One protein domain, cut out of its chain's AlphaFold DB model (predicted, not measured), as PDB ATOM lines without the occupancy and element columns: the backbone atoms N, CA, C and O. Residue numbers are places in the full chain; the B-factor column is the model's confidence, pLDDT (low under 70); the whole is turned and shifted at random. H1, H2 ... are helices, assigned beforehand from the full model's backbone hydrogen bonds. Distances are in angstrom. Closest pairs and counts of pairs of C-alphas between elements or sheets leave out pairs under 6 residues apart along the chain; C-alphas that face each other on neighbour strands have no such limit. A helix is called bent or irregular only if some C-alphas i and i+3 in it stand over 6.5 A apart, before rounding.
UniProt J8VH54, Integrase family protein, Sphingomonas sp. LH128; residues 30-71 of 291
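This is residues 30 to 71 of the 291 residues of the protein "Integrase family protein" of Sphingomonas sp. LH128 (UniProt J8VH54). A long straight helix, H2, and a shorter one, H1, meet near their ends at about a right angle and make an open L. Residues 44 to 47 form the corner, and most of H2 sticks out from it as the long arm of the L. The printed part has 42 residues with two named helices, H1 then H2 along the chain, and no named strand; the class is all helix. The whole is extended, with a radius of gyration of the C-alphas of 15.0 A, and flat, spanning 45 by 23 by 10 A.

H2, the longest helix, holds residues 48 to 70 and measures 33.0 A from first to last C-alpha. It begins with C-alpha 48 at (136.839, 203.493, 236.897) and ends with C-alpha 70 at (131.064, 172.701, 247.219). H1 holds residues 30 to 43 and measures 20.0 A, with C-alpha 30 at (123.195, 206.759, 226.664). Neither helix is bent.

H2 and H1 touch only at the corner by their link, and only just, with 3 pairs of C-alphas within 8 A. The closest C-alphas of the two are those of Leu 38 and Pro 48, 6.5 A apart. H1 touches H2 with residues 38 to 42 alone, and H2 touches H1 with residue 48 alone. Their lines are about perpendicular, at 87 degrees, and their centres are 24.1 A apart. In H1 and H2 every backbone O i to N i+4 pair is within hydrogen-bond range.

The two C-alphas farthest apart are those of Arg 32 and Thr 71, at 45.1 A. Residues 52 to 71, of which 52 to 70 belong to H2, stand free, and so do residues 30 to 36 of H1. The link from H1 to H2, with 4 residues between them, is tight. The printed part has no cut. The mean pLDDT of the printed part is 84.0, and no printed residue is under 70.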
ATOM      1  N   LYS A  30     122.721 207.611 225.557       82.75
ATOM      2  CA  LYS A  30     123.195 206.759 226.664       82.75
ATOM      3  C   LYS A  30     124.710 206.867 226.856       82.75
ATOM      4  O   LYS A  30     125.162 206.993 227.989       82.75
ATOM      5  N   ALA A  31     125.482 206.930 225.769       81.88
ATOM      6  CA  ALA A  31     126.938 207.085 225.828       81.88
ATOM      7  C   ALA A  31     127.359 208.380 226.546       81.88
ATOM      8  O   ALA A  31     128.271 208.370 227.368       81.88
ATOM      9  N   ARG A  32     126.655 209.498 226.300       85.56
ATOM     10  CA  ARG A  32     126.893 210.777 227.000       85.56
ATOM     11  C   ARG A  32     126.587 210.705 228.498       85.56
ATOM     12  O   ARG A  32     127.288 211.334 229.294       85.56
ATOM     13  N   VAL A  33     125.553 209.957 228.878       87.12
ATOM     14  CA  VAL A  33     125.190 209.749 230.287       87.12
ATOM     15  C   VAL A  33     126.263 208.922 231.000       87.12
ATOM     16  O   VAL A  33     126.750 209.349 232.044       87.12
ATOM     17  N   GLU A  34     126.699 207.803 230.417       83.50
ATOM     18  CA  GLU A  34     127.755 206.958 231.000       83.50
ATOM     19  C   GLU A  34     129.112 207.676 231.064       83.50
ATOM     20  O   GLU A  34     129.786 207.634 232.093       83.50
ATOM     21  N   ALA A  35     129.472 208.452 230.037       83.75
ATOM     22  CA  ALA A  35     130.682 209.278 230.058       83.75
ATOM     23  C   ALA A  35     130.664 210.317 231.195       83.75
ATOM     24  O   ALA A  35     131.681 210.548 231.848       83.75
ATOM     25  N   THR A  36     129.508 210.935 231.460       86.69
ATOM     26  CA  THR A  36     129.349 211.872 232.584       86.69
ATOM     27  C   THR A  36     129.515 211.162 233.932       86.69
ATOM     28  O   THR A  36     130.191 211.692 234.810       86.69
ATOM     29  N   LYS A  37     128.978 209.945 234.094       86.12
ATOM     30  CA  LYS A  37     129.147 209.147 235.323       86.12
ATOM     31  C   LYS A  37     130.609 208.784 235.589       86.12
ATOM     32  O   LYS A  37     131.077 208.960 236.708       86.12
ATOM     33  N   LEU A  38     131.339 208.325 234.570       84.06
ATOM     34  CA  LEU A  38     132.764 207.995 234.707       84.06
ATOM     35  C   LEU A  38     133.600 209.235 235.049       84.06
ATOM     36  O   LEU A  38     134.480 209.165 235.900       84.06
ATOM     37  N   ARG A  39     133.279 210.395 234.460       83.25
ATOM     38  CA  ARG A  39     133.923 211.672 234.817       83.25
ATOM     39  C   ARG A  39     133.683 212.067 236.270       83.25
ATOM     40  O   ARG A  39     134.612 212.538 236.916       83.25
ATOM     41  N   LEU A  40     132.470 211.863 236.787       87.06
ATOM     42  CA  LEU A  40     132.162 212.109 238.198       87.06
ATOM     43  C   LEU A  40     132.965 211.181 239.122       87.06
ATOM     44  O   LEU A  40     133.482 211.644 240.135       87.06
ATOM     45  N   LYS A  41     133.141 209.906 238.748       83.06
ATOM     46  CA  LYS A  41     133.986 208.954 239.492       83.06
ATOM     47  C   LYS A  41     135.451 209.401 239.546       83.06
ATOM     48  O   LYS A  41     136.018 209.489 240.635       83.06
ATOM     49  N   VAL A  42     136.013 209.811 238.408       85.12
ATOM     50  CA  VAL A  42     137.370 210.382 238.340       85.12
ATOM     51  C   VAL A  42     137.478 211.656 239.184       85.12
ATOM     52  O   VAL A  42     138.448 211.828 239.917       85.12
ATOM     53  N   GLN A  43     136.464 212.529 239.151       84.81
ATOM     54  CA  GLN A  43     136.422 213.742 239.976       84.81
ATOM     55  C   GLN A  43     136.383 213.430 241.482       84.81
ATOM     56  O   GLN A  43     136.928 214.191 242.278       84.81
ATOM     57  N   SER A  44     135.784 212.302 241.871       84.94
ATOM     58  CA  SER A  44     135.818 211.782 243.243       84.94
ATOM     59  C   SER A  44     137.097 211.008 243.599       84.94
ATOM     60  O   SER A  44     137.185 210.462 244.695       84.94
ATOM     61  N   GLY A  45     138.093 210.966 242.706       83.88
ATOM     62  CA  GLY A  45     139.373 210.286 242.931       83.88
ATOM     63  C   GLY A  45     139.336 208.767 242.734       83.88
ATOM     64  O   GLY A  45     140.259 208.083 243.162       83.88
ATOM     65  N   ILE A  46     138.282 208.233 242.109       83.62
ATOM     66  CA  ILE A  46     138.124 206.803 241.818       83.62
ATOM     67  C   ILE A  46     138.477 206.570 240.348       83.62
ATOM     68  O   ILE A  46     137.836 207.142 239.465       83.62
ATOM     69  N   ASP A  47     139.471 205.721 240.085       85.62
ATOM     70  CA  ASP A  47     139.775 205.238 238.735       85.62
ATOM     71  C   ASP A  47     138.730 204.174 238.321       85.62
ATOM     72  O   ASP A  47     138.672 203.105 238.939       85.62
ATOM     73  N   PRO A  48     137.890 204.427 237.294       81.75
ATOM     74  CA  PRO A  48     136.839 203.493 236.897       81.75
ATOM     75  C   PRO A  48     137.347 202.167 236.318       81.75
ATOM     76  O   PRO A  48     136.606 201.183 236.335       81.75
ATOM     77  N   ILE A  49     138.576 202.126 235.788       80.25
ATOM     78  CA  ILE A  49     139.188 200.884 235.293       80.25
ATOM     79  C   ILE A  49     139.576 200.018 236.490       80.25
ATOM     80  O   ILE A  49     139.199 198.852 236.549       80.25
ATOM     81  N   GLU A  50     140.246 200.603 237.485       84.19
ATOM     82  CA  GLU A  50     140.633 199.883 238.704       84.19
ATOM     83  C   GLU A  50     139.421 199.454 239.544       84.19
ATOM     84  O   GLU A  50     139.471 198.452 240.253       84.19
ATOM     85  N   GLU A  51     138.320 200.201 239.498       86.12
ATOM     86  CA  GLU A  51     137.048 199.795 240.105       86.12
ATOM     87  C   GLU A  51     136.439 198.588 239.381       86.12
ATOM     88  O   GLU A  51     136.130 197.594 240.032       86.12
ATOM     89  N   ARG A  52     136.337 198.626 238.045       84.19
ATOM     90  CA  ARG A  52     135.830 197.496 237.252       84.19
ATOM     91  C   ARG A  52     136.681 196.244 237.447       84.19
ATOM     92  O   ARG A  52     136.138 195.177 237.709       84.19
ATOM     93  N   ASP A  53     138.001 196.368 237.340       83.38
ATOM     94  CA  ASP A  53     138.916 195.233 237.459       83.38
ATOM     95  C   ASP A  53     138.850 194.622 238.876       83.38
ATOM     96  O   ASP A  53     138.917 193.403 239.039       83.38
ATOM     97  N   ARG A  54     138.633 195.450 239.909       86.19
ATOM     98  CA  ARG A  54     138.370 194.999 241.285       86.19
ATOM     99  C   ARG A  54     137.032 194.279 241.406       86.19
ATOM    100  O   ARG A  54     136.999 193.207 241.995       86.19
ATOM    101  N   GLU A  55     135.953 194.817 240.838       85.56
ATOM    102  CA  GLU A  55     134.638 194.163 240.839       85.56
ATOM    103  C   GLU A  55     134.667 192.811 240.105       85.56
ATOM    104  O   GLU A  55     134.064 191.837 240.557       85.56
ATOM    105  N   GLU A  56     135.361 192.728 238.966       85.38
ATOM    106  CA  GLU A  56     135.559 191.479 238.225       85.38
ATOM    107  C   GLU A  56     136.390 190.475 239.032       85.38
ATOM    108  O   GLU A  56     136.016 189.302 239.124       85.38
ATOM    109  N   ALA A  57     137.466 190.932 239.680       81.81
ATOM    110  CA  ALA A  57     138.276 190.103 240.565       81.81
ATOM    111  C   ALA A  57     137.484 189.609 241.788       81.81
ATOM    112  O   ALA A  57     137.600 188.441 242.153       81.81
ATOM    113  N   GLU A  58     136.646 190.452 242.395       86.38
ATOM    114  CA  GLU A  58     135.760 190.086 243.505       86.38
ATOM    115  C   GLU A  58     134.718 189.050 243.074       86.38
ATOM    116  O   GLU A  58     134.521 188.053 243.771       86.38
ATOM    117  N   LYS A  59     134.099 189.222 241.897       84.06
ATOM    118  CA  LYS A  59     133.162 188.240 241.325       84.06
ATOM    119  C   LYS A  59     133.843 186.903 241.049       84.06
ATOM    120  O   LYS A  59     133.293 185.859 241.395       84.06
ATOM    121  N   LEU A  60     135.036 186.921 240.454       82.75
ATOM    122  CA  LEU A  60     135.802 185.708 240.177       82.75
ATOM    123  C   LEU A  60     136.225 185.011 241.478       82.75
ATOM    124  O   LEU A  60     136.092 183.795 241.594       82.75
ATOM    125  N   ALA A  61     136.671 185.778 242.476       81.75
ATOM    126  CA  ALA A  61     137.028 185.261 243.791       81.75
ATOM    127  C   ALA A  61     135.817 184.655 244.517       81.75
ATOM    128  O   ALA A  61     135.946 183.589 245.117       81.75
ATOM    129  N   ALA A  62     134.642 185.284 244.427       82.19
ATOM    130  CA  ALA A  62     133.400 184.764 244.992       82.19
ATOM    131  C   ALA A  62     132.949 183.471 244.294       82.19
ATOM    132  O   ALA A  62     132.615 182.497 244.968       82.19
ATOM    133  N   ALA A  63     133.002 183.422 242.959       81.38
ATOM    134  CA  ALA A  63     132.688 182.218 242.191       81.38
ATOM    135  C   ALA A  63     133.654 181.068 242.520       81.38
ATOM    136  O   ALA A  63     133.234 179.928 242.713       81.38
ATOM    137  N   GLN A  64     134.948 181.370 242.647       80.75
ATOM    138  CA  GLN A  64     135.947 180.389 243.045       80.75
ATOM    139  C   GLN A  64     135.739 179.919 244.489       80.75
ATOM    140  O   GLN A  64     135.853 178.729 244.755       80.75
ATOM    141  N   ALA A  65     135.395 180.813 245.418       78.31
ATOM    142  CA  ALA A  65     135.085 180.447 246.798       78.31
ATOM    143  C   ALA A  65     133.851 179.536 246.895       78.31
ATOM    144  O   ALA A  65     133.880 178.573 247.657       78.31
ATOM    145  N   ALA A  66     132.810 179.794 246.099       82.19
ATOM    146  CA  ALA A  66     131.629 178.935 246.023       82.19
ATOM    147  C   ALA A  66     131.981 177.534 245.494       82.19
ATOM    148  O   ALA A  66     131.644 176.540 246.131       82.19
ATOM    149  N   LEU A  67     132.748 177.454 244.399       83.31
ATOM    150  CA  LEU A  67     133.237 176.178 243.863       83.31
ATOM    151  C   LEU A  67     134.047 175.401 244.909       83.31
ATOM    152  O   LEU A  67     133.869 174.199 245.075       83.31
ATOM    153  N   ILE A  68     134.943 176.089 245.617       84.38
ATOM    154  CA  ILE A  68     135.772 175.490 246.665       84.38
ATOM    155  C   ILE A  68     134.914 174.948 247.811       84.38
ATOM    156  O   ILE A  68     135.190 173.856 248.298       84.38
ATOM    157  N   ALA A  69     133.889 175.696 248.228       80.69
ATOM    158  CA  ALA A  69     132.995 175.300 249.310       80.69
ATOM    159  C   ALA A  69     132.163 174.054 248.964       80.69
ATOM    160  O   ALA A  69     131.884 173.249 249.849       80.69
ATOM    161  N   GLU A  70     131.794 173.883 247.694       88.19
ATOM    162  CA  GLU A  70     131.064 172.701 247.219       88.19
ATOM    163  C   GLU A  70     131.980 171.510 246.914       88.19
ATOM    164  O   GLU A  70     131.531 170.369 246.961       88.19
ATOM    165  N   THR A  71     133.266 171.751 246.636       91.88
ATOM    166  CA  THR A  71     134.210 170.688 246.276       91.88
ATOM    167  C   THR A  71     134.552 169.838 247.496       91.88
ATOM    168  O   THR A  71     135.283 170.255 248.400       91.88
TER     169      THR A  71